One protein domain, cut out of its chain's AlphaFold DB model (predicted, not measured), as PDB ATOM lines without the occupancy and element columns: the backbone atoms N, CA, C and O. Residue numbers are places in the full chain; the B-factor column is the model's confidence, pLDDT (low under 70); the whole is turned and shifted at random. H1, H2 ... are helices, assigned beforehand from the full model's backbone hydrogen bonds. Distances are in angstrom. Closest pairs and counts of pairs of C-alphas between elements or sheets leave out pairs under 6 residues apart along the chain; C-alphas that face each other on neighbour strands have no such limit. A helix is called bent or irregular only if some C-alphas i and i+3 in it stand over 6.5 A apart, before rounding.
ATOM      1  N   LEU A   9     173.954  94.444  68.393       75.69
ATOM      2  CA  LEU A   9     174.456  95.452  67.473       75.69
ATOM      3  C   LEU A   9     173.631  95.543  66.180       75.69
ATOM      4  O   LEU A   9     173.339  96.643  65.724       75.69
ATOM      5  N   GLU A  10     173.207  94.413  65.608       73.50
ATOM      6  CA  GLU A  10     172.330  94.413  64.429       73.50
ATOM      7  C   GLU A  10     170.988  95.075  64.728       73.50
ATOM      8  O   GLU A  10     170.543  95.920  63.957       73.50
ATOM      9  N   LYS A  11     170.407  94.793  65.899       73.44
ATOM     10  CA  LYS A  11     169.171  95.451  66.351       73.44
ATOM     11  C   LYS A  11     169.341  96.960  66.500       73.44
ATOM     12  O   LYS A  11     168.442  97.729  66.172       73.44
ATOM     13  N   LEU A  12     170.501  97.404  66.985       81.06
ATOM     14  CA  LEU A  12     170.812  98.829  67.070       81.06
ATOM     15  C   LEU A  12     170.927  99.462  65.674       81.06
ATOM     16  O   LEU A  12     170.402 100.552  65.457       81.06
ATOM     17  N   PHE A  13     171.565  98.783  64.718       82.69
ATOM     18  CA  PHE A  13     171.716  99.278  63.346       82.69
ATOM     19  C   PHE A  13     170.411  99.294  62.551       82.69
ATOM     20  O   PHE A  13     170.216 100.199  61.742       82.69
ATOM     21  N   GLU A  14     169.499  98.355  62.796       78.94
ATOM     22  CA  GLU A  14     168.142  98.410  62.242       78.94
ATOM     23  C   GLU A  14     167.387  99.652  62.733       78.94
ATOM     24  O   GLU A  14     166.690 100.307  61.957       78.94
ATOM     25  N   ARG A  15     167.571 100.020  64.007       74.12
ATOM     26  CA  ARG A  15     166.954 101.209  64.614       74.12
ATOM     27  C   ARG A  15     167.594 102.518  64.146       74.12
ATOM     28  O   ARG A  15     166.886 103.504  63.951       74.12
ATOM     29  N   LEU A  16     168.918 102.541  63.978       82.44
ATOM     30  CA  LEU A  16     169.698 103.724  63.599       82.44
ATOM     31  C   LEU A  16     170.585 103.425  62.372       82.44
ATOM     32  O   LEU A  16     171.800 103.266  62.504       82.44
ATOM     33  N   PRO A  17     170.022 103.402  61.148       80.38
ATOM     34  CA  PRO A  17     170.774 103.040  59.942       80.38
ATOM     35  C   PRO A  17     171.916 104.009  59.608       80.38
ATOM     36  O   PRO A  17     172.895 103.632  58.965       80.38
ATOM     37  N   HIS A  18     171.794 105.271  60.033       81.69
ATOM     38  CA  HIS A  18     172.838 106.285  59.869       81.69
ATOM     39  C   HIS A  18     174.087 105.959  60.696       81.69
ATOM     40  O   HIS A  18     175.198 106.202  60.239       81.69
ATOM     41  N   LEU A  19     173.902 105.338  61.862       80.94
ATOM     42  CA  LEU A  19     174.968 105.019  62.801       80.94
ATOM     43  C   LEU A  19     175.864 103.884  62.281       80.94
ATOM     44  O   LEU A  19     177.074 103.914  62.485       80.94
ATOM     45  N   ARG A  20     175.300 102.929  61.524       80.62
ATOM     46  CA  ARG A  20     176.092 101.921  60.793       80.62
ATOM     47  C   ARG A  20     177.056 102.585  59.805       80.62
ATOM     48  O   ARG A  20     178.234 102.252  59.796       80.62
ATOM     49  N   ARG A  21     176.569 103.551  59.018       76.12
ATOM     50  CA  ARG A  21     177.389 104.264  58.023       76.12
ATOM     51  C   ARG A  21     178.483 105.103  58.678       76.12
ATOM     52  O   ARG A  21     179.587 105.163  58.161       76.12
ATOM     53  N   GLU A  22     178.174 105.748  59.798       78.88
ATOM     54  CA  GLU A  22     179.132 106.536  60.582       78.88
ATOM     55  C   GLU A  22     180.291 105.660  61.090       78.88
ATOM     56  O   GLU A  22     181.451 105.951  60.818       78.88
ATOM     57  N   LEU A  23     179.982 104.521  61.719       75.38
ATOM     58  CA  LEU A  23     180.989 103.604  62.269       75.38
ATOM     59  C   LEU A  23     181.811 102.864  61.204       75.38
ATOM     60  O   LEU A  23     182.988 102.584  61.432       75.38
ATOM     61  N   GLU A  24     181.204 102.537  60.058       73.00
ATOM     62  CA  GLU A  24     181.899 101.943  58.906       73.00
ATOM     63  C   GLU A  24     182.886 102.936  58.271       73.00
ATOM     64  O   GLU A  24     183.966 102.533  57.844       73.00
ATOM     65  N   ASN A  25     182.554 104.231  58.252       68.75
ATOM     66  CA  ASN A  25     183.436 105.277  57.730       68.75
ATOM     67  C   ASN A  25     184.614 105.579  58.671       68.75
ATOM     68  O   ASN A  25     185.721 105.829  58.194       68.75
ATOM     69  N   ASP A  26     184.392 105.518  59.986       60.56
ATOM     70  CA  ASP A  26     185.413 105.808  61.003       60.56
ATOM     71  C   ASP A  26     186.303 104.600  61.347       60.56
ATOM     72  O   ASP A  26     187.224 104.714  62.157       60.56
ATOM     73  N   ASN A  27     186.062 103.437  60.723       57.53
ATOM     74  CA  ASN A  27     186.780 102.183  60.981       57.53
ATOM     75  C   ASN A  27     186.759 101.779  62.476       57.53
ATOM     76  O   ASN A  27     187.689 101.154  62.978       57.53
ATOM     77  N   ALA A  28     185.693 102.152  63.193       59.28
ATOM     78  CA  ALA A  28     185.596 102.105  64.656       59.28
ATOM     79  C   ALA A  28     184.950 100.814  65.205       59.28
ATOM     80  O   ALA A  28     184.517 100.766  66.359       59.28
ATOM     81  N   LEU A  29     184.857  99.756  64.389       60.56
ATOM     82  CA  LEU A  29     184.310  98.446  64.771       60.56
ATOM     83  C   LEU A  29     185.321  97.633  65.603       60.56
ATOM     84  O   LEU A  29     185.687  96.515  65.248       60.56
ATOM     85  N   ASP A  30     185.748  98.206  66.725       62.81
ATOM     86  CA  ASP A  30     186.692  97.608  67.671       62.81
ATOM     87  C   ASP A  30     185.967  96.995  68.885       62.81
ATOM     88  O   ASP A  30     184.806  97.297  69.173       62.81
ATOM     89  N   ASP A  31     186.686  96.212  69.699       58.53
ATOM     90  CA  ASP A  31     186.183  95.588  70.942       58.53
ATOM     91  C   ASP A  31     185.608  96.593  71.971       58.53
ATOM     92  O   ASP A  31     184.922  96.216  72.924       58.53
ATOM     93  N   LYS A  32     185.875  97.895  71.796       68.81
ATOM     94  CA  LYS A  32     185.401  98.992  72.660       68.81
ATOM     95  C   LYS A  32     184.185  99.739  72.107       68.81
ATOM     96  O   LYS A  32     183.762 100.721  72.716       68.81
ATOM     97  N   LEU A  33     183.594  99.276  71.007       80.38
ATOM     98  CA  LEU A  33     182.461  99.925  70.344       80.38
ATOM     99  C   LEU A  33     181.322 100.267  71.316       80.38
ATOM    100  O   LEU A  33     180.860 101.403  71.383       80.38
ATOM    101  N   TRP A  34     180.907  99.306  72.144       80.00
ATOM    102  CA  TRP A  34     179.829  99.525  73.109       80.00
ATOM    103  C   TRP A  34     180.166 100.577  74.170       80.00
ATOM    104  O   TRP A  34     179.276 101.316  74.584       80.00
ATOM    105  N   GLN A  35     181.434 100.690  74.579       80.44
ATOM    106  CA  GLN A  35     181.873 101.731  75.516       80.44
ATOM    107  C   GLN A  35     181.761 103.122  74.883       80.44
ATOM    108  O   GLN A  35     181.390 104.069  75.566       80.44
ATOM    109  N   GLN A  36     182.035 103.243  73.582       81.25
ATOM    110  CA  GLN A  36     181.902 104.504  72.847       81.25
ATOM    111  C   GLN A  36     180.429 104.885  72.640       81.25
ATOM    112  O   GLN A  36     180.060 106.042  72.826       81.25
ATOM    113  N   LEU A  37     179.569 103.911  72.324       84.62
ATOM    114  CA  LEU A  37     178.135 104.139  72.105       84.62
ATOM    115  C   LEU A  37     177.383 104.509  73.390       84.62
ATOM    116  O   LEU A  37     176.523 105.383  73.372       84.62
ATOM    117  N   VAL A  38     177.719 103.876  74.518       85.44
ATOM    118  CA  VAL A  38     177.077 104.121  75.826       85.44
ATOM    119  C   VAL A  38     177.389 105.511  76.394       85.44
ATOM    120  O   VAL A  38     176.651 106.009  77.236       85.44
ATOM    121  N   VAL A  39     178.463 106.146  75.928       86.25
ATOM    122  CA  VAL A  39     178.922 107.473  76.370       86.25
ATOM    123  C   VAL A  39     178.307 108.608  75.530       86.25
ATOM    124  O   VAL A  39     178.401 109.775  75.901       86.25
ATOM    125  N   ARG A  40     177.628 108.275  74.424       88.31
ATOM    126  CA  ARG A  40     176.991 109.220  73.499       88.31
ATOM    127  C   ARG A  40     175.522 109.468  73.868       88.31
ATOM    128  O   ARG A  40     174.729 108.534  73.764       88.31
ATOM    129  N   PRO A  41     175.110 110.683  74.271       87.69
ATOM    130  CA  PRO A  41     173.754 110.932  74.770       87.69
ATOM    131  C   PRO A  41     172.654 110.742  73.711       87.69
ATOM    132  O   PRO A  41     171.550 110.335  74.058       87.69
ATOM    133  N   ASP A  42     172.959 110.972  72.431       86.56
ATOM    134  CA  ASP A  42     172.062 110.763  71.283       86.56
ATOM    135  C   ASP A  42     171.723 109.281  71.045       86.56
ATOM    136  O   ASP A  42     170.627 108.955  70.589       86.56
ATOM    137  N   VAL A  43     172.641 108.376  71.396       87.94
ATOM    138  CA  VAL A  43     172.516 106.930  71.149       87.94
ATOM    139  C   VAL A  43     172.273 106.144  72.437       87.94
ATOM    140  O   VAL A  43     171.731 105.043  72.383       87.94
ATOM    141  N   ALA A  44     172.628 106.693  73.601       88.50
ATOM    142  CA  ALA A  44     172.670 105.990  74.880       88.50
ATOM    143  C   ALA A  44     171.381 105.228  75.193       88.50
ATOM    144  O   ALA A  44     171.441 104.038  75.487       88.50
ATOM    145  N   LEU A  45     170.211 105.864  75.066       87.44
ATOM    146  CA  LEU A  45     168.932 105.199  75.333       87.44
ATOM    147  C   LEU A  45     168.662 104.042  74.360       87.44
ATOM    148  O   LEU A  45     168.251 102.969  74.789       87.44
ATOM    149  N   ALA A  46     168.944 104.215  73.067       85.12
ATOM    150  CA  ALA A  46     168.757 103.165  72.066       85.12
ATOM    151  C   ALA A  46     169.764 102.014  72.243       85.12
ATOM    152  O   ALA A  46     169.393 100.845  72.122       85.12
ATOM    153  N   ALA A  47     171.019 102.334  72.574       84.12
ATOM    154  CA  ALA A  47     172.057 101.362  72.901       84.12
ATOM    155  C   ALA A  47     171.709 100.589  74.180       84.12
ATOM    156  O   ALA A  47     171.794  99.366  74.185       84.12
ATOM    157  N   GLY A  48     171.245 101.268  75.231       80.88
ATOM    158  CA  GLY A  48     170.716 100.643  76.444       80.88
ATOM    159  C   GLY A  48     169.464  99.809  76.181       80.88
ATOM    160  O   GLY A  48     169.312  98.726  76.735       80.88
ATOM    161  N   GLY A  49     168.600 100.258  75.273       78.31
ATOM    162  CA  GLY A  49     167.436  99.515  74.804       78.31
ATOM    163  C   GLY A  49     167.812  98.200  74.113       78.31
ATOM    164  O   GLY A  49     167.186  97.168  74.361       78.31
ATOM    165  N   ALA A  50     168.860  98.220  73.283       77.94
ATOM    166  CA  ALA A  50     169.408  97.039  72.615       77.94
ATOM    167  C   ALA A  50     170.176  96.115  73.584       77.94
ATOM    168  O   ALA A  50     170.070  94.887  73.502       77.94
ATOM    169  N   LEU A  51     170.914  96.700  74.532       72.94
ATOM    170  CA  LEU A  51     171.640  96.023  75.604       72.94
ATOM    171  C   LEU A  51     170.702  95.722  76.784       72.94
ATOM    172  O   LEU A  51     170.666  96.437  77.778       72.94
ATOM    173  N   ARG A  52     169.942  94.630  76.711       67.75
ATOM    174  CA  ARG A  52     169.020  94.245  77.795       67.75
ATOM    175  C   ARG A  52     169.744  94.067  79.136       67.75
ATOM    176  O   ARG A  52     170.497  93.115  79.264       67.75
ATOM    177  N   GLY A  53     169.463  94.903  80.139       64.06
ATOM    178  CA  GLY A  53     169.828  94.717  81.557       64.06
ATOM    179  C   GLY A  53     171.308  94.414  81.849       64.06
ATOM    180  O   GLY A  53     172.087  95.304  82.180       64.06
ATOM    181  N   LEU A  54     171.699  93.141  81.760       60.19
ATOM    182  CA  LEU A  54     173.015  92.628  82.155       60.19
ATOM    183  C   LEU A  54     174.150  93.034  81.189       60.19
ATOM    184  O   LEU A  54     175.142  93.592  81.659       60.19
ATOM    185  N   PRO A  55     174.010  92.873  79.857       72.38
ATOM    186  CA  PRO A  55     174.896  93.484  78.870       72.38
ATOM    187  C   PRO A  55     175.159  94.977  79.088       72.38
ATOM    188  O   PRO A  55     176.303  95.416  78.981       72.38
ATOM    189  N   LEU A  56     174.133  95.761  79.442       77.75
ATOM    190  CA  LEU A  56     174.289  97.192  79.716       77.75
ATOM    191  C   LEU A  56     175.155  97.423  80.957       77.75
ATOM    192  O   LEU A  56     176.130  98.173  80.903       77.75
ATOM    193  N   LEU A  57     174.844  96.729  82.054       73.69
ATOM    194  CA  LEU A  57     175.637  96.786  83.281       73.69
ATOM    195  C   LEU A  57     177.099  96.389  83.047       73.69
ATOM    196  O   LEU A  57     177.996  97.023  83.601       73.69
ATOM    197  N   ARG A  58     177.358  95.382  82.205       72.69
ATOM    198  CA  ARG A  58     178.717  94.962  81.840       72.69
ATOM    199  C   ARG A  58     179.476  96.033  81.088       72.69
ATOM    200  O   ARG A  58     180.624  96.309  81.435       72.69
ATOM    201  N   VAL A  59     178.851  96.628  80.075       79.06
ATOM    202  CA  VAL A  59     179.476  97.683  79.275       79.06
ATOM    203  C   VAL A  59     179.796  98.883  80.166       79.06
ATOM    204  O   VAL A  59     180.943  99.330  80.182       79.06
ATOM    205  N   VAL A  60     178.846  99.331  80.991       81.69
ATOM    206  CA  VAL A  60     179.061 100.450  81.924       81.69
ATOM    207  C   VAL A  60     180.126 100.111  82.975       81.69
ATOM    208  O   VAL A  60     180.984 100.939  83.270       81.69
ATOM    209  N   HIS A  61     180.148  98.890  83.511       77.50
ATOM    210  CA  HIS A  61     181.198  98.474  84.443       77.50
ATOM    211  C   HIS A  61     182.579  98.463  83.790       77.50
ATOM    212  O   HIS A  61     183.530  98.970  84.377       77.50
ATOM    213  N   SER A  62     182.690  97.934  82.569       78.69
ATOM    214  CA  SER A  62     183.953  97.913  81.824       78.69
ATOM    215  C   SER A  62     184.482  99.327  81.550       78.69
ATOM    216  O   SER A  62     185.688  99.553  81.613       78.69
ATOM    217  N   LEU A  63     183.585 100.299  81.332       82.19
ATOM    218  CA  LEU A  63     183.927 101.718  81.215       82.19
ATOM    219  C   LEU A  63     184.494 102.269  82.536       82.19
ATOM    220  O   LEU A  63     185.540 102.917  82.540       82.19
ATOM    221  N   VAL A  64     183.840 101.980  83.665       80.44
ATOM    222  CA  VAL A  64     184.299 102.411  84.999       80.44
ATOM    223  C   VAL A  64     185.637 101.759  85.377       80.44
ATOM    224  O   VAL A  64     186.502 102.419  85.950       80.44
ATOM    225  N   GLU A  65     185.854 100.490  85.031       76.69
ATOM    226  CA  GLU A  65     187.138  99.802  85.236       76.69
ATOM    227  C   GLU A  65     188.254 100.378  84.359       76.69
ATOM    228  O   GLU A  65     189.386 100.537  84.823       76.69
ATOM    229  N   ALA A  66     187.950 100.738  83.110       75.12
ATOM    230  CA  ALA A  66     188.909 101.402  82.233       75.12
ATOM    231  C   ALA A  66     189.346 102.766  82.798       75.12
ATOM    232  O   ALA A  66     190.522 103.117  82.701       75.12
ATOM    233  N   LEU A  67     188.432 103.494  83.448       78.94
ATOM    234  CA  LEU A  67     188.741 104.736  84.165       78.94
ATOM    235  C   LEU A  67     189.596 104.489  85.416       78.94
ATOM    236  O   LEU A  67     190.581 105.191  85.634       78.94
ATOM    237  N   GLN A  68     189.261 103.470  86.212       78.94
ATOM    238  CA  GLN A  68     189.990 103.119  87.441       78.94
ATOM    239  C   GLN A  68     191.414 102.629  87.177       78.94
ATOM    240  O   GLN A  68     192.340 102.988  87.899       78.94
ATOM    241  N   SER A  69     191.593 101.814  86.140       76.56
ATOM    242  CA  SER A  69     192.899 101.278  85.738       76.56
ATOM    243  C   SER A  69     193.773 102.294  84.995       76.56
ATOM    244  O   SER A  69     194.938 102.011  84.727       76.56
ATOM    245  N   GLY A  70     193.224 103.458  84.629       71.81
ATOM    246  CA  GLY A  70     193.899 104.449  83.789       71.81
ATOM    247  C   GLY A  70     194.015 104.047  82.313       71.81
ATOM    248  O   GLY A  70     194.605 104.790  81.530       71.81
ATOM    249  N   ALA A  71     193.437 102.910  81.906       72.19
ATOM    250  CA  ALA A  71     193.391 102.469  80.510       72.19
ATOM    251  C   ALA A  71     192.590 103.433  79.614       72.19
ATOM    252  O   ALA A  71     192.848 103.530  78.412       72.19
ATOM    253  N   LEU A  72     191.634 104.156  80.202       72.81
ATOM    254  CA  LEU A  72     190.929 105.275  79.592       72.81
ATOM    255  C   LEU A  72     191.110 106.517  80.483       72.81
ATOM    256  O   LEU A  72     190.434 106.631  81.505       72.81
ATOM    257  N   PRO A  73     192.013 107.454  80.147       72.06
ATOM    258  CA  PRO A  73     192.163 108.676  80.928       72.06
ATOM    259  C   PRO A  73     190.911 109.551  80.793       72.06
ATOM    260  O   PRO A  73     190.445 109.795  79.679       72.06
ATOM    261  N   ALA A  74     190.409 110.082  81.913       71.19
ATOM    262  CA  ALA A  74     189.209 110.927  81.948       71.19
ATOM    263  C   ALA A  74     189.297 112.148  81.010       71.19
ATOM    264  O   ALA A  74     188.287 112.582  80.476       71.19
ATOM    265  N   ALA A  75     190.508 112.647  80.732       69.25
ATOM    266  CA  ALA A  75     190.753 113.741  79.789       69.25
ATOM    267  C   ALA A  75     190.391 113.423  78.322       69.25
ATOM    268  O   ALA A  75     190.303 114.335  77.508       69.25
ATOM    269  N   ARG A  76     190.220 112.142  77.962       70.31
ATOM    270  CA  ARG A  76     189.762 111.719  76.627       70.31
ATOM    271  C   ARG A  76     188.244 111.563  76.531       70.31
ATOM    272  O   ARG A  76     187.745 111.336  75.435       70.31
ATOM    273  N   LEU A  77     187.529 111.638  77.651       78.06
ATOM    274  CA  LEU A  77     186.072 111.632  77.665       78.06
ATOM    275  C   LEU A  77     185.562 113.066  77.575       78.06
ATOM    276  O   LEU A  77     186.012 113.935  78.321       78.06
ATOM    277  N   ASP A  78     184.557 113.286  76.734       85.50
ATOM    278  CA  ASP A  78     183.669 114.425  76.930       85.50
ATOM    279  C   ASP A  78     182.848 114.161  78.201       85.50
ATOM    280  O   ASP A  78     181.905 113.367  78.204       85.50
ATOM    281  N   ALA A  79     183.268 114.776  79.309       84.56
ATOM    282  CA  ALA A  79     182.672 114.557  80.621       84.56
ATOM    283  C   ALA A  79     181.175 114.899  80.638       84.56
ATOM    284  O   ALA A  79     180.401 114.161  81.251       84.56
ATOM    285  N   THR A  80     180.761 115.954  79.931       88.50
ATOM    286  CA  THR A  80     179.367 116.418  79.876       88.50
ATOM    287  C   THR A  80     178.504 115.412  79.123       88.50
ATOM    288  O   THR A  80     177.464 114.980  79.632       88.50
ATOM    289  N   ALA A  81     178.957 114.978  77.944       88.94
ATOM    290  CA  ALA A  81     178.255 113.977  77.142       88.94
ATOM    291  C   ALA A  81     178.178 112.622  77.867       88.94
ATOM    292  O   ALA A  81     177.087 112.072  78.023       88.94
ATOM    293  N   ALA A  82     179.307 112.146  78.406       88.81
ATOM    294  CA  ALA A  82     179.404 110.889  79.147       88.81
ATOM    295  C   ALA A  82     178.478 110.859  80.365       88.81
ATOM    296  O   ALA A  82     177.771 109.879  80.603       88.81
ATOM    297  N   THR A  83     178.479 111.948  81.136       91.50
ATOM    298  CA  THR A  83     177.651 112.062  82.335       91.50
ATOM    299  C   THR A  83     176.177 112.075  81.956       91.50
ATOM    300  O   THR A  83     175.395 111.333  82.542       91.50
ATOM    301  N   THR A  84     175.796 112.846  80.935       93.31
ATOM    302  CA  THR A  84     174.409 112.900  80.448       93.31
ATOM    303  C   THR A  84     173.937 111.522  79.978       93.31
ATOM    304  O   THR A  84     172.886 111.054  80.406       93.31
ATOM    305  N   ALA A  85     174.740 110.833  79.166       91.81
ATOM    306  CA  ALA A  85     174.437 109.507  78.640       91.81
ATOM    307  C   ALA A  85     174.228 108.455  79.745       91.81
ATOM    308  O   ALA A  85     173.245 107.714  79.732       91.81
ATOM    309  N   LEU A  86     175.110 108.422  80.747       90.81
ATOM    310  CA  LEU A  86     175.004 107.487  81.868       90.81
ATOM    311  C   LEU A  86     173.801 107.779  82.779       90.81
ATOM    312  O   LEU A  86     173.179 106.843  83.284       90.81
ATOM    313  N   LEU A  87     173.443 109.052  82.967       92.31
ATOM    314  CA  LEU A  87     172.240 109.441  83.708       92.31
ATOM    315  C   LEU A  87     170.957 109.067  82.950       92.31
ATOM    316  O   LEU A  87     169.998 108.626  83.576       92.31
ATOM    317  N   LEU A  88     170.949 109.164  81.616       91.75
ATOM    318  CA  LEU A  88     169.839 108.681  80.783       91.75
ATOM    319  C   LEU A  88     169.672 107.159  80.889       91.75
ATOM    320  O   LEU A  88     168.557 106.656  81.004       91.75
ATOM    321  N   LEU A  89     170.779 106.416  80.895       90.00
ATOM    322  CA  LEU A  89     170.762 104.960  81.043       90.00
ATOM    323  C   LEU A  89     170.245 104.500  82.409       90.00
ATOM    324  O   LEU A  89     169.640 103.430  82.484       90.00
ATOM    325  N   LEU A  90     170.422 105.298  83.468       88.06
ATOM    326  CA  LEU A  90     169.811 105.026  84.772       88.06
ATOM    327  C   LEU A  90     168.286 104.958  84.674       88.06
ATOM    328  O   LEU A  90     167.686 104.130  85.345       88.06
ATOM    329  N   GLU A  91     167.665 105.772  83.809       86.94
ATOM    330  CA  GLU A  91     166.216 105.700  83.602       86.94
ATOM    331  C   GLU A  91     165.793 104.365  83.008       86.94
ATOM    332  O   GLU A  91     164.690 103.921  83.283       86.94
ATOM    333  N   ILE A  92     166.653 103.729  82.212       82.56
ATOM    334  CA  ILE A  92     166.416 102.419  81.605       82.56
ATOM    335  C   ILE A  92     166.673 101.290  82.615       82.56
ATOM    336  O   ILE A  92     165.945 100.297  82.629       82.56
ATOM    337  N   SER A  93     167.697 101.422  83.462       78.50
ATOM    338  CA  SER A  93     168.032 100.419  84.470       78.50
ATOM    339  C   SER A  93     168.466 101.028  85.801       78.50
ATOM    340  O   SER A  93     169.615 101.443  85.970       78.50
ATOM    341  N   ASP A  94     167.583 100.929  86.795       72.06
ATOM    342  CA  ASP A  94     167.807 101.387  88.176       72.06
ATOM    343  C   ASP A  94     169.032 100.715  88.830       72.06
ATOM    344  O   ASP A  94     169.697 101.255  89.714       72.06
ATOM    345  N   SER A  95     169.411  99.532  88.340       70.31
ATOM    346  CA  SER A  95     170.577  98.786  88.819       70.31
ATOM    347  C   SER A  95     171.923  99.501  88.579       70.31
ATOM    348  O   SER A  95     172.931  99.145  89.203       70.31
ATOM    349  N   LEU A  96     171.957 100.550  87.748       75.38
ATOM    350  CA  LEU A  96     173.154 101.348  87.466       75.38
ATOM    351  C   LEU A  96     173.574 102.279  88.614       75.38
ATOM    352  O   LEU A  96     174.740 102.675  88.649       75.38
ATOM    353  N   GLY A  97     172.698 102.582  89.581       73.00
ATOM    354  CA  GLY A  97     172.958 103.590  90.626       73.00
ATOM    355  C   GLY A  97     174.293 103.409  91.365       73.00
ATOM    356  O   GLY A  97     175.088 104.341  91.493       73.00
ATOM    357  N   GLY A  98     174.621 102.171  91.751       69.50
ATOM    358  CA  GLY A  98     175.888 101.855  92.430       69.50
ATOM    359  C   GLY A  98     177.140 102.015  91.554       69.50
ATOM    360  O   GLY A  98     178.223 102.292  92.072       69.50
ATOM    361  N   LEU A  99     177.017 101.865  90.231       76.00
ATOM    362  CA  LEU A  99     178.121 102.096  89.291       76.00
ATOM    363  C   LEU A  99     178.337 103.586  89.042       76.00
ATOM    364  O   LEU A  99     179.484 104.018  88.946       76.00
ATOM    365  N   LEU A 100     177.260 104.375  89.017       82.06
ATOM    366  CA  LEU A 100     177.341 105.829  88.878       82.06
ATOM    367  C   LEU A 100     178.100 106.471  90.039       82.06
ATOM    368  O   LEU A 100     178.955 107.321  89.811       82.06
ATOM    369  N   ALA A 101     177.877 106.012  91.274       77.06
ATOM    370  CA  ALA A 101     178.641 106.493  92.427       77.06
ATOM    371  C   ALA A 101     180.163 106.280  92.255       77.06
ATOM    372  O   ALA A 101     180.950 107.166  92.583       77.06
ATOM    373  N   ARG A 102     180.581 105.137  91.685       77.62
ATOM    374  CA  ARG A 102     181.993 104.848  91.351       77.62
ATOM    375  C   ARG A 102     182.491 105.640  90.145       77.62
ATOM    376  O   ARG A 102     183.670 105.946  90.067       77.62
ATOM    377  N   PHE A 103     181.629 105.954  89.188       84.38
ATOM    378  CA  PHE A 103     181.988 106.808  88.060       84.38
ATOM    379  C   PHE A 103     182.301 108.240  88.531       84.38
ATOM    380  O   PHE A 103     183.340 108.800  88.178       84.38
ATOM    381  N   PHE A 104     181.470 108.794  89.421       85.06
ATOM    382  CA  PHE A 104     181.635 110.145  89.968       85.06
ATOM    383  C   PHE A 104     182.828 110.316  90.925       85.06
ATOM    384  O   PHE A 104     183.149 111.444  91.291       85.06
ATOM    385  N   SER A 105     183.534 109.245  91.313       82.31
ATOM    386  CA  SER A 105     184.831 109.389  91.996       82.31
ATOM    387  C   SER A 105     185.974 109.757  91.044       82.31
ATOM    388  O   SER A 105     187.034 110.170  91.504       82.31
ATOM    389  N   HIS A 106     185.779 109.593  89.731       83.19
ATOM    390  CA  HIS A 106     186.779 109.885  88.698       83.19
ATOM    391  C   HIS A 106     186.392 111.060  87.794       83.19
ATOM    392  O   HIS A 106     187.271 111.685  87.203       83.19
ATOM    393  N   VAL A 107     185.097 111.362  87.684       85.88
ATOM    394  CA  VAL A 107     184.547 112.456  86.870       85.88
ATOM    395  C   VAL A 107     183.809 113.435  87.792       85.88
ATOM    396  O   VAL A 107     183.095 112.975  88.684       85.88
ATOM    397  N   PRO A 108     183.955 114.766  87.618       86.69
ATOM    398  CA  PRO A 108     183.245 115.754  88.434       86.69
ATOM    399  C   PRO A 108     181.730 115.524  88.414       86.69
ATOM    400  O   PRO A 108     181.176 115.041  87.429       86.69
ATOM    401  N   SER A 109     181.039 115.888  89.492       89.31
ATOM    402  CA  SER A 109     179.579 115.726  89.559       89.31
ATOM    403  C   SER A 109     178.855 116.618  88.534       89.31
ATOM    404  O   SER A 109     179.412 117.643  88.127       89.31
ATOM    405  N   PRO A 110     177.601 116.304  88.150       91.31
ATOM    406  CA  PRO A 110     176.862 117.086  87.154       91.31
ATOM    407  C   PRO A 110     176.790 118.580  87.500       91.31
ATOM    408  O   PRO A 110     177.020 119.435  86.651       91.31
ATOM    409  N   TRP A 111     176.567 118.913  88.776       91.00
ATOM    410  CA  TRP A 111     176.498 120.306  89.231       91.00
ATOM    411  C   TRP A 111     177.852 121.022  89.197       91.00
ATOM    412  O   TRP A 111     177.896 122.221  88.946       91.00
ATOM    413  N   GLN A 112     178.961 120.306  89.417       90.44
ATOM    414  CA  GLN A 112     180.308 120.871  89.261       90.44
ATOM    415  C   GLN A 112     180.617 121.174  87.795       90.44
ATOM    416  O   GLN A 112     181.184 122.223  87.503       90.44
ATOM    417  N   GLN A 113     180.218 120.282  86.885       90.38
ATOM    418  CA  GLN A 113     180.387 120.483  85.444       90.38
ATOM    419  C   GLN A 113     179.596 121.705  84.959       90.38
ATOM    420  O   GLN A 113     180.152 122.563  84.280       90.38
ATOM    421  N   LEU A 114     178.333 121.836  85.379       90.56
ATOM    422  CA  LEU A 114     177.488 122.986  85.036       90.56
ATOM    423  C   LEU A 114     178.027 124.303  85.612       90.56
ATOM    424  O   LEU A 114     178.055 125.310  84.916       90.56
ATOM    425  N   ALA A 115     178.516 124.297  86.856       87.75
ATOM    426  CA  ALA A 115     179.095 125.493  87.469       87.75
ATOM    427  C   ALA A 115     180.398 125.943  86.783       87.75
ATOM    428  O   ALA A 115     180.679 127.138  86.717       87.75
ATOM    429  N   ALA A 116     181.193 125.000  86.268       84.50
ATOM    430  CA  ALA A 116     182.399 125.307  85.501       84.50
ATOM    431  C   ALA A 116     182.073 125.857  84.099       84.50
ATOM    432  O   ALA A 116     182.780 126.739  83.615       84.50
ATOM    433  N   ALA A 117     180.998 125.374  83.468       77.81
ATOM    434  CA  ALA A 117     180.571 125.827  82.144       77.81
ATOM    435  C   ALA A 117     180.172 127.318  82.126       77.81
ATOM    436  O   ALA A 117     180.538 128.036  81.197       77.81
ATOM    437  N   ASP A 118     179.516 127.807  83.184       71.38
ATOM    438  CA  ASP A 118     179.095 129.215  83.319       71.38
ATOM    439  C   ASP A 118     180.299 130.185  83.381       71.38
ATOM    440  O   ASP A 118     180.235 131.311  82.896       71.38
ATOM    441  N   GLN A 119     181.451 129.749  83.916       66.50
ATOM    442  CA  GLN A 119     182.652 130.595  84.051       66.50
ATOM    443  C   GLN A 119     183.418 130.796  82.732       66.50
ATOM    444  O   GLN A 119     184.156 131.771  82.589       66.50
ATOM    445  N   HIS A 120     183.249 129.891  81.764       59.97
ATOM    446  CA  HIS A 120     183.978 129.885  80.490       59.97
ATOM    447  C   HIS A 120     183.170 130.451  79.303       59.97
ATOM    448  O   HIS A 120     183.656 130.442  78.171       59.97
ATOM    449  N   GLN A 121     181.982 131.014  79.553       56.12
ATOM    450  CA  GLN A 121     181.004 131.485  78.556       56.12
ATOM    451  C   GLN A 121     181.450 132.621  77.615       56.12
ATOM    452  O   GLN A 121     180.659 133.092  76.803       56.12
ATOM    453  N   GLN A 122     182.705 133.074  77.654       49.38
ATOM    454  CA  GLN A 122     183.131 134.190  76.807       49.38
ATOM    455  C   GLN A 122     183.430 133.808  75.345       49.38
ATOM    456  O   GLN A 122     183.556 134.727  74.538       49.38
ATOM    457  N   GLN A 123     183.533 132.520  74.957       48.41
ATOM    458  CA  GLN A 123     183.932 132.143  73.578       48.41
ATOM    459  C   GLN A 123     183.376 130.809  73.000       48.41
ATOM    460  O   GLN A 123     183.904 130.353  71.986       48.41
ATOM    461  N   GLN A 124     182.345 130.160  73.567       52.69
ATOM    462  CA  GLN A 124     181.856 128.843  73.077       52.69
ATOM    463  C   GLN A 124     180.400 128.841  72.531       52.69
ATOM    464  O   GLN A 124     179.624 129.712  72.910       52.69
ATOM    465  N   PRO A 125     180.054 127.921  71.592       60.97
ATOM    466  CA  PRO A 125     178.904 128.010  70.671       60.97
ATOM    467  C   PRO A 125     177.583 127.411  71.211       60.97
ATOM    468  O   PRO A 125     177.598 126.667  72.188       60.97
ATOM    469  N   GLU A 126     176.459 127.657  70.514       65.88
ATOM    470  CA  GLU A 126     175.078 127.204  70.839       65.88
ATOM    471  C   GLU A 126     174.952 125.710  71.223       65.88
ATOM    472  O   GLU A 126     174.099 125.335  72.026       65.88
ATOM    473  N   SER A 127     175.820 124.838  70.698       72.62
ATOM    474  CA  SER A 127     175.818 123.403  71.018       72.62
ATOM    475  C   SER A 127     176.194 123.090  72.473       72.62
ATOM    476  O   SER A 127     175.763 122.072  73.013       72.62
ATOM    477  N   ALA A 128     176.998 123.941  73.121       79.31
ATOM    478  CA  ALA A 128     177.395 123.760  74.518       79.31
ATOM    479  C   ALA A 128     176.227 124.043  75.482       79.31
ATOM    480  O   ALA A 128     176.067 123.339  76.483       79.31
ATOM    481  N   ASP A 129     175.368 125.007  75.142       85.81
ATOM    482  CA  ASP A 129     174.183 125.361  75.930       85.81
ATOM    483  C   ASP A 129     173.121 124.252  75.901       85.81
ATOM    484  O   ASP A 129     172.478 123.956  76.916       85.81
ATOM    485  N   GLU A 130     172.963 123.589  74.750       87.88
ATOM    486  CA  GLU A 130     172.100 122.414  74.599       87.88
ATOM    487  C   GLU A 130     172.598 121.251  75.476       87.88
ATOM    488  O   GLU A 130     171.811 120.654  76.216       87.88
ATOM    489  N   ALA A 131     173.907 120.975  75.463       87.94
ATOM    490  CA  ALA A 131     174.517 119.919  76.269       87.94
ATOM    491  C   ALA A 131     174.386 120.185  77.780       87.94
ATOM    492  O   ALA A 131     174.011 119.286  78.535       87.94
ATOM    493  N   ALA A 132     174.622 121.422  78.226       90.56
ATOM    494  CA  ALA A 132     174.427 121.824  79.620       90.56
ATOM    495  C   ALA A 132     172.950 121.716  80.046       90.56
ATOM    496  O   ALA A 132     172.638 121.240  81.142       90.56
ATOM    497  N   SER A 133     172.024 122.094  79.162       91.88
ATOM    498  CA  SER A 133     170.587 121.952  79.409       91.88
ATOM    499  C   SER A 133     170.173 120.484  79.541       91.88
ATOM    500  O   SER A 133     169.446 120.140  80.472       91.88
ATOM    501  N   ALA A 134     170.662 119.607  78.658       91.56
ATOM    502  CA  ALA A 134     170.398 118.170  78.719       91.56
ATOM    503  C   ALA A 134     170.969 117.533  79.997       91.56
ATOM    504  O   ALA A 134     170.264 116.793  80.684       91.56
ATOM    505  N   LEU A 135     172.207 117.885  80.368       94.25
ATOM    506  CA  LEU A 135     172.844 117.412  81.598       94.25
ATOM    507  C   LEU A 135     172.036 117.803  82.844       94.25
ATOM    508  O   LEU A 135     171.855 116.981  83.740       94.25
ATOM    509  N   ALA A 136     171.526 119.036  82.906       94.12
ATOM    510  CA  ALA A 136     170.749 119.516  84.048       94.12
ATOM    511  C   ALA A 136     169.429 118.749  84.232       94.12
ATOM    512  O   ALA A 136     169.099 118.341  85.350       94.12
ATOM    513  N   ILE A 137     168.695 118.509  83.139       94.50
ATOM    514  CA  ILE A 137     167.455 117.718  83.159       94.50
ATOM    515  C   ILE A 137     167.761 116.268  83.560       94.50
ATOM    516  O   ILE A 137     167.118 115.743  84.472       94.50
ATOM    517  N   ALA A 138     168.787 115.647  82.971       93.31
ATOM    518  CA  ALA A 138     169.196 114.284  83.307       93.31
ATOM    519  C   ALA A 138     169.669 114.133  84.762       93.31
ATOM    520  O   ALA A 138     169.325 113.152  85.422       93.31
ATOM    521  N   ALA A 139     170.388 115.117  85.305       92.69
ATOM    522  CA  ALA A 139     170.806 115.121  86.704       92.69
ATOM    523  C   ALA A 139     169.608 115.196  87.659       92.69
ATOM    524  O   ALA A 139     169.562 114.465  88.651       92.69
ATOM    525  N   LEU A 140     168.611 116.032  87.351       92.75
ATOM    526  CA  LEU A 140     167.391 116.087  88.148       92.75
ATOM    527  C   LEU A 140     166.618 114.759  88.080       92.75
ATOM    528  O   LEU A 140     166.183 114.283  89.126       92.75
ATOM    529  N   ARG A 141     166.489 114.134  86.899       91.12
ATOM    530  CA  ARG A 141     165.850 112.811  86.744       91.12
ATOM    531  C   ARG A 141     166.549 111.740  87.572       91.12
ATOM    532  O   ARG A 141     165.891 110.996  88.295       91.12
ATOM    533  N   ALA A 142     167.877 111.704  87.531       89.50
ATOM    534  CA  ALA A 142     168.648 110.740  88.301       89.50
ATOM    535  C   ALA A 142     168.472 110.902  89.819       89.50
ATOM    536  O   ALA A 142     168.416 109.898  90.519       89.50
ATOM    537  N   LEU A 143     168.306 112.130  90.331       87.69
ATOM    538  CA  LEU A 143     167.967 112.356  91.746       87.69
ATOM    539  C   LEU A 143     166.564 111.865  92.123       87.69
ATOM    540  O   LEU A 143     166.325 111.580  93.295       87.69
ATOM    541  N   GLU A 144     165.624 111.809  91.173       86.56
ATOM    542  CA  GLU A 144     164.295 111.241  91.429       86.56
ATOM    543  C   GLU A 144     164.328 109.721  91.530       86.56
ATOM    544  O   GLU A 144     163.598 109.160  92.343       86.56
ATOM    545  N   ILE A 145     165.156 109.081  90.704       85.31
ATOM    546  CA  ILE A 145     165.291 107.622  90.651       85.31
ATOM    547  C   ILE A 145     166.159 107.126  91.808       85.31
ATOM    548  O   ILE A 145     165.777 106.198  92.512       85.31
ATOM    549  N   GLU A 146     167.300 107.776  92.043       84.50
ATOM    550  CA  GLU A 146     168.273 107.401  93.067       84.50
ATOM    551  C   GLU A 146     168.565 108.598  93.995       84.50
ATOM    552  O   GLU A 146     169.561 109.315  93.827       84.50
ATOM    553  N   PRO A 147     167.724 108.830  95.026       81.62
ATOM    554  CA  PRO A 147     167.900 109.940  95.963       81.62
ATOM    555  C   PRO A 147     169.240 109.908  96.709       81.62
ATOM    556  O   PRO A 147     169.704 110.945  97.183       81.62
ATOM    557  N   GLN A 148     169.889 108.742  96.810       75.94
ATOM    558  CA  GLN A 148     171.182 108.591  97.482       75.94
ATOM    559  C   GLN A 148     172.305 109.377  96.787       75.94
ATOM    560  O   GLN A 148     173.242 109.817  97.461       75.94
ATOM    561  N   LEU A 149     172.190 109.643  95.476       79.81
ATOM    562  CA  LEU A 149     173.148 110.467  94.726       79.81
ATOM    563  C   LEU A 149     173.263 111.890  95.292       79.81
ATOM    564  O   LEU A 149     174.331 112.498  95.218       79.81
ATOM    565  N   ALA A 150     172.212 112.391  95.948       79.44
ATOM    566  CA  ALA A 150     172.219 113.686  96.621       79.44
ATOM    567  C   ALA A 150     173.313 113.807  97.694       79.44
ATOM    568  O   ALA A 150     173.763 114.915  97.964       79.44
ATOM    569  N   SER A 151     173.737 112.694  98.306       75.94
ATOM    570  CA  SER A 151     174.816 112.688  99.303       75.94
ATOM    571  C   SER A 151     176.204 112.868  98.679       75.94
ATOM    572  O   SER A 151     177.083 113.474  99.289       75.94
ATOM    573  N   ALA A 152     176.388 112.380  97.450       74.00
ATOM    574  CA  ALA A 152     177.630 112.507  96.696       74.00
ATOM    575  C   ALA A 152     177.754 113.876  96.008       74.00
ATOM    576  O   ALA A 152     178.854 114.329  95.695       74.00
ATOM    577  N   TRP A 153     176.627 114.536  95.745       83.62
ATOM    578  CA  TRP A 153     176.566 115.774  94.979       83.62
ATOM    579  C   TRP A 153     176.541 117.002  95.900       83.62
ATOM    580  O   TRP A 153     175.687 117.143  96.770       83.62
ATOM    581  N   HIS A 154     177.499 117.912  95.718       77.62
ATOM    582  CA  HIS A 154     177.755 118.993  96.671       77.62
ATOM    583  C   HIS A 154     176.657 120.080  96.663       77.62
ATOM    584  O   HIS A 154     176.553 120.874  95.729       77.62
ATOM    585  N   MET A 155     175.874 120.146  97.746       75.69
ATOM    586  CA  MET A 155     174.719 121.044  97.927       75.69
ATOM    587  C   MET A 155     174.946 122.536  97.611       75.69
ATOM    588  O   MET A 155     174.111 123.122  96.919       75.69
ATOM    589  N   PRO A 156     176.031 123.187  98.079       83.25
ATOM    590  CA  PRO A 156     176.253 124.612  97.822       83.25
ATOM    591  C   PRO A 156     176.266 124.996  96.338       83.25
ATOM    592  O   PRO A 156     175.837 126.095  95.994       83.25
ATOM    593  N   LEU A 157     176.700 124.089  95.455       84.75
ATOM    594  CA  LEU A 157     176.735 124.341  94.012       84.75
ATOM    595  C   LEU A 157     175.329 124.396  93.413       84.75
ATOM    596  O   LEU A 157     175.057 125.250  92.578       84.75
ATOM    597  N   VAL A 158     174.408 123.548  93.881       87.12
ATOM    598  CA  VAL A 158     173.010 123.555  93.414       87.12
ATOM    599  C   VAL A 158     172.366 124.917  93.677       87.12
ATOM    600  O   VAL A 158     171.679 125.453  92.815       87.12
ATOM    601  N   LEU A 159     172.638 125.521  94.837       87.81
ATOM    602  CA  LEU A 159     172.108 126.843  95.180       87.81
ATOM    603  C   LEU A 159     172.698 127.965  94.314       87.81
ATOM    604  O   LEU A 159     171.980 128.906  93.984       87.81
ATOM    605  N   GLN A 160     173.969 127.861  93.917       88.62
ATOM    606  CA  GLN A 160     174.598 128.811  92.989       88.62
ATOM    607  C   GLN A 160     173.990 128.719  91.581       88.62
ATOM    608  O   GLN A 160     173.764 129.737  90.927       88.62
ATOM    609  N   LEU A 161     173.651 127.506  91.137       91.12
ATOM    610  CA  LEU A 161     173.072 127.252  89.815       91.12
ATOM    611  C   LEU A 161     171.631 127.768  89.654       91.12
ATOM    612  O   LEU A 161     171.149 127.904  88.531       91.12
ATOM    613  N   VAL A 162     170.940 128.134  90.739       90.81
ATOM    614  CA  VAL A 162     169.609 128.777  90.660       90.81
ATOM    615  C   VAL A 162     169.669 130.133  89.937       90.81
ATOM    616  O   VAL A 162     168.669 130.582  89.375       90.81
ATOM    617  N   SER A 163     170.835 130.785  89.921       89.38
ATOM    618  CA  SER A 163     171.090 132.039  89.197       89.38
ATOM    619  C   SER A 163     171.826 131.860  87.865       89.38
ATOM    620  O   SER A 163     172.284 132.848  87.302       89.38
ATOM    621  N   HIS A 164     171.932 130.632  87.357       91.50
ATOM    622  CA  HIS A 164     172.637 130.335  86.109       91.50
ATOM    623  C   HIS A 164     172.007 131.043  84.892       91.50
ATOM    624  O   HIS A 164     170.801 131.316  84.856       91.50
ATOM    625  N   SER A 165     172.822 131.313  83.873       89.38
ATOM    626  CA  SER A 165     172.419 131.947  82.608       89.38
ATOM    627  C   SER A 165     171.309 131.168  81.877       89.38
ATOM    628  O   SER A 165     170.289 131.739  81.484       89.38
ATOM    629  N   LEU A 166     171.463 129.844  81.778       91.50
ATOM    630  CA  LEU A 166     170.522 128.931  81.112       91.50
ATOM    631  C   LEU A 166     169.236 128.615  81.918       91.50
ATOM    632  O   LEU A 166     169.336 128.158  83.064       91.50
ATOM    633  N   PRO A 167     168.032 128.715  81.312       92.88
ATOM    634  CA  PRO A 167     166.757 128.437  81.989       92.88
ATOM    635  C   PRO A 167     166.607 126.997  82.501       92.88
ATOM    636  O   PRO A 167     166.183 126.786  83.636       92.88
ATOM    637  N   ALA A 168     167.003 125.999  81.700       93.25
ATOM    638  CA  ALA A 168     166.898 124.584  82.071       93.25
ATOM    639  C   ALA A 168     167.732 124.248  83.318       93.25
ATOM    640  O   ALA A 168     167.290 123.482  84.176       93.25
ATOM    641  N   VAL A 169     168.903 124.879  83.452       94.12
ATOM    642  CA  VAL A 169     169.784 124.729  84.616       94.12
ATOM    643  C   VAL A 169     169.148 125.356  85.857       94.12
ATOM    644  O   VAL A 169     169.077 124.693  86.890       94.12
ATOM    645  N   ARG A 170     168.604 126.582  85.752       94.44
ATOM    646  CA  ARG A 170     167.882 127.238  86.862       94.44
ATOM    647  C   ARG A 170     166.701 126.399  87.342       94.44
ATOM    648  O   ARG A 170     166.509 126.226  88.546       94.44
ATOM    649  N   TRP A 171     165.923 125.872  86.398       95.62
ATOM    650  CA  TRP A 171     164.763 125.035  86.679       95.62
ATOM    651  C   TRP A 171     165.169 123.737  87.390       95.62
ATOM    652  O   TRP A 171     164.663 123.445  88.476       95.62
ATOM    653  N   ALA A 172     166.146 123.007  86.844       94.31
ATOM    654  CA  ALA A 172     166.635 121.767  87.437       94.31
ATOM    655  C   ALA A 172     167.237 121.983  88.836       94.31
ATOM    656  O   ALA A 172     166.931 121.234  89.767       94.31
ATOM    657  N   ALA A 173     168.035 123.041  89.007       93.31
ATOM    658  CA  ALA A 173     168.638 123.413  90.282       93.31
ATOM    659  C   ALA A 173     167.585 123.778  91.340       93.31
ATOM    660  O   ALA A 173     167.685 123.332  92.484       93.31
ATOM    661  N   ALA A 174     166.538 124.526  90.972       93.31
ATOM    662  CA  ALA A 174     165.441 124.865  91.878       93.31
ATOM    663  C   ALA A 174     164.682 123.615  92.362       93.31
ATOM    664  O   ALA A 174     164.398 123.486  93.554       93.31
ATOM    665  N   HIS A 175     164.403 122.668  91.462       93.12
ATOM    666  CA  HIS A 175     163.770 121.394  91.812       93.12
ATOM    667  C   HIS A 175     164.674 120.498  92.678       93.12
ATOM    668  O   HIS A 175     164.197 119.900  93.647       93.12
ATOM    669  N   ALA A 176     165.973 120.422  92.372       90.69
ATOM    670  CA  ALA A 176     166.942 119.671  93.170       90.69
ATOM    671  C   ALA A 176     167.076 120.256  94.589       90.69
ATOM    672  O   ALA A 176     166.946 119.525  95.576       90.69
ATOM    673  N   ALA A 177     167.214 121.582  94.700       89.75
ATOM    674  CA  ALA A 177     167.267 122.290  95.976       89.75
ATOM    675  C   ALA A 177     165.989 122.080  96.798       89.75
ATOM    676  O   ALA A 177     166.066 121.810  97.997       89.75
ATOM    677  N   ALA A 178     164.815 122.136  96.161       90.62
ATOM    678  CA  ALA A 178     163.548 121.895  96.839       90.62
ATOM    679  C   ALA A 178     163.451 120.485  97.431       90.62
ATOM    680  O   ALA A 178     162.971 120.334  98.555       90.62
ATOM    681  N   ARG A 179     163.953 119.461  96.732       86.44
ATOM    682  CA  ARG A 179     164.003 118.092  97.263       86.44
ATOM    683  C   ARG A 179     164.948 117.965  98.448       86.44
ATOM    684  O   ARG A 179     164.557 117.448  99.493       86.44
ATOM    685  N   GLN A 180     166.173 118.458  98.303       82.62
ATOM    686  CA  GLN A 180     167.205 118.309  99.331       82.62
ATOM    687  C   GLN A 180     166.888 119.130 100.594       82.62
ATOM    688  O   GLN A 180     167.140 118.665 101.704       82.62
ATOM    689  N   LEU A 181     166.261 120.302 100.445       86.75
ATOM    690  CA  LEU A 181     165.818 121.155 101.556       86.75
ATOM    691  C   LEU A 181     164.395 120.836 102.053       86.75
ATOM    692  O   LEU A 181     163.905 121.517 102.952       86.75
ATOM    693  N   ARG A 182     163.723 119.823 101.483       86.19
ATOM    694  CA  ARG A 182     162.330 119.441 101.799       86.19
ATOM    695  C   ARG A 182     161.345 120.618 101.715       86.19
ATOM    696  O   ARG A 182     160.458 120.775 102.552       86.19
ATOM    697  N   MET A 183     161.505 121.462 100.699       89.25
ATOM    698  CA  MET A 183     160.611 122.588 100.440       89.25
ATOM    699  C   MET A 183     159.234 122.089  99.990       89.25
ATOM    700  O   MET A 183     159.122 121.198  99.151       89.25
ATOM    701  N   GLY A 184     158.168 122.708 100.505       89.12
ATOM    702  CA  GLY A 184     156.808 122.447 100.028       89.12
ATOM    703  C   GLY A 184     156.560 122.993  98.610       89.12
ATOM    704  O   GLY A 184     157.240 123.935  98.184       89.12
ATOM    705  N   PRO A 185     155.541 122.484  97.892       90.31
ATOM    706  CA  PRO A 185     155.271 122.848  96.496       90.31
ATOM    707  C   PRO A 185     155.043 124.355  96.308       90.31
ATOM    708  O   PRO A 185     155.587 124.946  95.385       90.31
ATOM    709  N   ALA A 186     154.354 125.020  97.242       90.81
ATOM    710  CA  ALA A 186     154.130 126.467  97.189       90.81
ATOM    711  C   ALA A 186     155.414 127.311  97.344       90.81
ATOM    712  O   ALA A 186     155.467 128.461  96.906       90.81
ATOM    713  N   ALA A 187     156.448 126.787  98.008       92.19
ATOM    714  CA  ALA A 187     157.741 127.462  98.104       92.19
ATOM    715  C   ALA A 187     158.533 127.305  96.799       92.19
ATOM    716  O   ALA A 187     159.094 128.284  96.312       92.19
ATOM    717  N   LEU A 188     158.504 126.110  96.202       93.00
ATOM    718  CA  LEU A 188     159.108 125.846  94.897       93.00
ATOM    719  C   LEU A 188     158.450 126.676  93.784       93.00
ATOM    720  O   LEU A 188     159.161 127.333  93.032       93.00
ATOM    721  N   SER A 189     157.116 126.735  93.718       92.25
ATOM    722  CA  SER A 189     156.411 127.541  92.708       92.25
ATOM    723  C   SER A 189     156.771 129.026  92.792       92.25
ATOM    724  O   SER A 189     156.978 129.665  91.765       92.25
ATOM    725  N   ARG A 190     156.910 129.574  94.008       93.19
ATOM    726  CA  ARG A 190     157.360 130.963  94.203       93.19
ATOM    727  C   ARG A 190     158.805 131.171  93.757       93.19
ATOM    728  O   ARG A 190     159.096 132.193  93.147       93.19
ATOM    729  N   LEU A 191     159.695 130.221  94.048       91.88
ATOM    730  CA  LEU A 191     161.091 130.282  93.617       91.88
ATOM    731  C   LEU A 191     161.206 130.254  92.086       91.88
ATOM    732  O   LEU A 191     161.935 131.058  91.517       91.88
ATOM    733  N   LEU A 192     160.457 129.368  91.427       93.50
ATOM    734  CA  LEU A 192     160.429 129.255  89.970       93.50
ATOM    735  C   LEU A 192     159.888 130.532  89.315       93.50
ATOM    736  O   LEU A 192     160.548 131.074  88.436       93.50
ATOM    737  N   ALA A 193     158.771 131.073  89.813       92.06
ATOM    738  CA  ALA A 193     158.184 132.316  89.306       92.06
ATOM    739  C   ALA A 193     159.099 133.549  89.469       92.06
ATOM    740  O   ALA A 193     158.958 134.528  88.748       92.06
ATOM    741  N   GLN A 194     160.041 133.523  90.420       92.31
ATOM    742  CA  GLN A 194     161.032 134.594  90.602       92.31
ATOM    743  C   GLN A 194     162.249 134.468  89.677       92.31
ATOM    744  O   GLN A 194     163.002 135.431  89.532       92.31
ATOM    745  N   ARG A 195     162.504 133.280  89.119       92.06
ATOM    746  CA  ARG A 195     163.752 132.958  88.404       92.06
ATOM    747  C   ARG A 195     163.558 132.640  86.927       92.06
ATOM    748  O   ARG A 195     164.547 132.629  86.197       92.06
ATOM    749  N   LEU A 196     162.333 132.352  86.499       93.69
ATOM    750  CA  LEU A 196     161.997 131.920  85.145       93.69
ATOM    751  C   LEU A 196     160.727 132.627  84.670       93.69
ATOM    752  O   LEU A 196     159.827 132.896  85.465       93.69
ATOM    753  N   THR A 197     160.655 132.896  83.371       94.75
ATOM    754  CA  THR A 197     159.423 133.352  82.711       94.75
ATOM    755  C   THR A 197     158.471 132.180  82.444       94.75
ATOM    756  O   THR A 197     158.891 131.022  82.418       94.75
ATOM    757  N   ASP A 198     157.187 132.460  82.202       91.81
ATOM    758  CA  ASP A 198     156.195 131.416  81.900       91.81
ATOM    759  C   ASP A 198     156.553 130.615  80.635       91.81
ATOM    760  O   ASP A 198     156.388 129.394  80.600       91.81
ATOM    761  N   GLU A 199     157.110 131.271  79.612       93.19
ATOM    762  CA  GLU A 199     157.573 130.606  78.387       93.19
ATOM    763  C   GLU A 199     158.763 129.673  78.658       93.19
ATOM    764  O   GLU A 199     158.772 128.523  78.208       93.19
ATOM    765  N   GLU A 200     159.742 130.133  79.445       93.19
ATOM    766  CA  GLU A 200     160.893 129.323  79.860       93.19
ATOM    767  C   GLU A 200     160.463 128.115  80.702       93.19
ATOM    768  O   GLU A 200     160.982 127.014  80.504       93.19
ATOM    769  N   LEU A 201     159.498 128.291  81.613       92.31
ATOM    770  CA  LEU A 201     158.947 127.210  82.433       92.31
ATOM    771  C   LEU A 201     158.307 126.125  81.569       92.31
ATOM    772  O   LEU A 201     158.609 124.942  81.742       92.31
ATOM    773  N   VAL A 202     157.469 126.519  80.607       92.44
ATOM    774  CA  VAL A 202     156.851 125.582  79.659       92.44
ATOM    775  C   VAL A 202     157.918 124.878  78.818       92.44
ATOM    776  O   VAL A 202     157.821 123.672  78.592       92.44
ATOM    777  N   GLY A 203     158.958 125.596  78.386       92.31
ATOM    778  CA  GLY A 203     160.089 125.018  77.659       92.31
ATOM    779  C   GLY A 203     160.835 123.949  78.465       92.31
ATOM    780  O   GLY A 203     161.079 122.853  77.955       92.31
ATOM    781  N   CYS A 204     161.144 124.228  79.733       93.25
ATOM    782  CA  CYS A 204     161.813 123.282  80.631       93.25
ATOM    783  C   CYS A 204     160.943 122.046  80.896       93.25
ATOM    784  O   CYS A 204     161.427 120.919  80.790       93.25
ATOM    785  N   GLN A 205     159.648 122.254  81.152       92.81
ATOM    786  CA  GLN A 205     158.691 121.170  81.373       92.81
ATOM    787  C   GLN A 205     158.582 120.250  80.149       92.81
ATOM    788  O   GLN A 205     158.627 119.031  80.283       92.81
ATOM    789  N   ARG A 206     158.527 120.813  78.934       93.31
ATOM    790  CA  ARG A 206     158.513 120.014  77.696       93.31
ATOM    791  C   ARG A 206     159.773 119.170  77.530       93.31
ATOM    792  O   ARG A 206     159.664 118.015  77.133       93.31
ATOM    793  N   ARG A 207     160.957 119.723  77.824       92.44
ATOM    794  CA  ARG A 207     162.229 118.975  77.757       92.44
ATOM    795  C   ARG A 207     162.239 117.812  78.751       92.44
ATOM    796  O   ARG A 207     162.616 116.702  78.388       92.44
ATOM    797  N   TRP A 208     161.766 118.059  79.969       91.38
ATOM    798  CA  TRP A 208     161.602 117.036  80.997       91.38
ATOM    799  C   TRP A 208     160.666 115.902  80.557       91.38
ATOM    800  O   TRP A 208     161.029 114.726  80.629       91.38
ATOM    801  N   ASP A 209     159.481 116.250  80.053       92.00
ATOM    802  CA  ASP A 209     158.488 115.272  79.608       92.00
ATOM    803  C   ASP A 209     158.976 114.482  78.383       92.00
ATOM    804  O   ASP A 209     158.764 113.271  78.306       92.00
ATOM    805  N   ALA A 210     159.685 115.134  77.455       89.56
ATOM    806  CA  ALA A 210     160.266 114.490  76.279       89.56
ATOM    807  C   ALA A 210     161.333 113.449  76.651       89.56
ATOM    808  O   ALA A 210     161.311 112.336  76.124       89.56
ATOM    809  N   GLN A 211     162.229 113.775  77.589       89.62
ATOM    810  CA  GLN A 211     163.229 112.829  78.084       89.62
ATOM    811  C   GLN A 211     162.568 111.606  78.736       89.62
ATOM    812  O   GLN A 211     162.919 110.467  78.422       89.62
ATOM    813  N   ARG A 212     161.560 111.834  79.587       89.25
ATOM    814  CA  ARG A 212     160.813 110.752  80.239       89.25
ATOM    815  C   ARG A 212     160.102 109.866  79.217       89.25
ATOM    816  O   ARG A 212     160.170 108.644  79.314       89.25
ATOM    817  N   ALA A 213     159.451 110.466  78.225       89.44
ATOM    818  CA  ALA A 213     158.784 109.728  77.158       89.44
ATOM    819  C   ALA A 213     159.770 108.865  76.353       89.44
ATOM    820  O   ALA A 213     159.442 107.728  76.017       89.44
ATOM    821  N   ALA A 214     160.982 109.364  76.085       87.50
ATOM    822  CA  ALA A 214     162.020 108.605  75.389       87.50
ATOM    823  C   ALA A 214     162.485 107.377  76.191       87.50
ATOM    824  O   ALA A 214     162.584 106.283  75.635       87.50
ATOM    825  N   ALA A 215     162.712 107.528  77.500       86.00
ATOM    826  CA  ALA A 215     163.092 106.412  78.367       86.00
ATOM    827  C   ALA A 215     161.965 105.370  78.505       86.00
ATOM    828  O   ALA A 215     162.208 104.170  78.379       86.00
ATOM    829  N   GLU A 216     160.721 105.812  78.710       84.12
ATOM    830  CA  GLU A 216     159.557 104.920  78.812       84.12
ATOM    831  C   GLU A 216     159.278 104.167  77.504       84.12
ATOM    832  O   GLU A 216     158.915 102.992  77.531       84.12
ATOM    833  N   LEU A 217     159.512 104.801  76.351       85.56
ATOM    834  CA  LEU A 217     159.411 104.138  75.053       85.56
ATOM    835  C   LEU A 217     160.410 102.978  74.930       85.56
ATOM    836  O   LEU A 217     160.038 101.903  74.459       85.56
ATOM    837  N   GLU A 218     161.658 103.160  75.370       83.88
ATOM    838  CA  GLU A 218     162.658 102.082  75.361       83.88
ATOM    839  C   GLU A 218     162.311 100.954  76.337       83.88
ATOM    840  O   GLU A 218     162.399  99.781  75.971       83.88
ATOM    841  N   LYS A 219     161.812 101.278  77.535       78.38
ATOM    842  CA  LYS A 219     161.305 100.260  78.469       78.38
ATOM    843  C   LYS A 219     160.145  99.470  77.876       78.38
ATOM    844  O   LYS A 219     160.121  98.248  77.975       78.38
ATOM    845  N   ALA A 220     159.183 100.138  77.241       77.06
ATOM    846  CA  ALA A 220     158.033  99.475  76.628       77.06
ATOM    847  C   ALA A 220     158.463  98.502  75.514       77.06
ATOM    848  O   ALA A 220     157.921  97.398  75.406       77.06
ATOM    849  N   ARG A 221     159.490  98.867  74.733       74.25
ATOM    850  CA  ARG A 221     160.085  98.001  73.699       74.25
ATOM    851  C   ARG A 221     160.673  96.711  74.272       74.25
ATOM    852  O   ARG A 221     160.680  95.694  73.578       74.25
ATOM    853  N   TRP A 222     161.142  96.711  75.520       67.56
ATOM    854  CA  TRP A 222     161.631  95.491  76.169       67.56
ATOM    855  C   TRP A 222     160.536  94.451  76.388       67.56
ATOM    856  O   TRP A 222     160.780  93.263  76.172       67.56
ATOM    857  N   TRP A 223     159.345  94.900  76.784       57.69
ATOM    858  CA  TRP A 223     158.231  94.031  77.160       57.69
ATOM    859  C   TRP A 223     157.434  93.519  75.968       57.69
ATOM    860  O   TRP A 223     157.003  92.370  75.966       57.69
ATOM    861  N   LEU A 224     157.248  94.357  74.948       63.84
ATOM    862  CA  LEU A 224     156.404  94.002  73.808       63.84
ATOM    863  C   LEU A 224     157.055  92.967  72.880       63.84
ATOM    864  O   LEU A 224     156.352  92.328  72.101       63.84
ATOM    865  N   GLY A 225     158.379  92.779  72.972       53.69
ATOM    866  CA  GLY A 225     159.145  92.107  71.927       53.69
ATOM    867  C   GLY A 225     159.052  92.910  70.627       53.69
ATOM    868  O   GLY A 225     158.023  93.495  70.305       53.69
TER     869      GLY A 225
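What this domain is: This is residues 9 to 225 of the 747 residues of the protein "Midasin" of Monoraphidium neglectum (UniProt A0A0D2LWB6). Helices H1 to H13 fold into a rounded pile, and the longest helix, H14, runs back along one side of it, from H12 past H6 to H4. H6 and H9 lie in the middle of the pile, with H1 to H5 toward one end and H11 to H13 toward the other. The printed part has 217 residues with 14 named helices, H1 to H14 in order, and no named strand: all helix. It is compact, with a radius of gyration of the C-alphas of 17.6 A, and spans 50 by 40 by 33 A.

How they stand to each other: H1, residues 9 to 15, and H2, residues 17 to 25, are close but not clearly touching; their closest C-alphas, Phe 13 and Arg 20, are 5.7 A apart. H4, residues 41 to 50, touches H1 (closest C-alphas Leu 12 and Ala 50, 6.0 A) and H3, residues 33 to 38 (Val 38 and Ala 44, 4.9 A). H5, residues 54 to 68, touches H3 with residues 59 to 63 alone (Gln 35 and Val 59, 6.0 A). H6, residues 79 to 92, is the hub, touching six helices, among them H4 (Pro 41 and Ala 85, 4.2 A). H7, residues 94 to 103, forms a hairpin with H6, whose residues 86 to 90 alone touch it (Leu 90 and Leu 96, 5.7 A). H8, residues 110 to 119, and H9, residues 126 to 145, form a hairpin, touching with H9 residues 132 to 139 alone (Leu 114 and Ala 132, 6.3 A). H6, H8 and H9 are an up and down bundle, each running against the one before; H6 and H9 stand at a steep tilt of 38 degrees (Thr 84 and Leu 135, 4.9 A). H10, residues 149 to 152, and H9 only just touch, only at the corner, with 3 pairs of C-alphas within 8 A (Leu 143 and Leu 149, 6.3 A). H12, residues 167 to 180, forms hairpins with H11, residues 155 to 161 (Val 158 and Ala 173, 5.4 A), and H13, residues 185 to 195 (Ala 178 and Leu 188, 6.3 A). H14, residues 198 to 224, touches H12 with residues 200 to 204 alone, about perpendicular at 73 degrees (Ala 168 and Cys 204, 5.4 A), and H4 with residues 214 to 222 alone (Gly 49 and Glu 218, 5.5 A). Every O i to N i+4 pair is within hydrogen-bond range in H1, H3, H5, H9, H12 and H13; the others have 4 of 5 in H2, 4 of 6 in H4, 8 of 10 in H6, 3 of 6 in H7, 5 of 6 in H8, 2 of 3 in H11 and 22 of 23 in H14, and H10 is too short for such a pair.

Where its parts are: H1 begins at C-alpha 9, (174.456, 95.452, 67.473), and H14 ends at C-alpha 224, (156.404, 94.002, 73.808). From first to last C-alpha H14 measures 38.3 A, H9 29.5 A, H5 20.6 A, H6 20.3 A and H12 20.1 A. H4 and H7 are irregular: C-alphas 42 and 45 are 7.6 A apart, and C-alphas 95 and 98 7.1 A.

The domain as a whole: The two C-alphas farthest apart, Asn 27 and Ala 186, are 54.5 A apart. The printed part has no cut and no long link. Residues 122 to 127, of which 126 and 127 belong to H9, stand free. The mean pLDDT of the printed part is 82.2, and 25 residues are under 70, among them 25 to 32 and 119 to 126.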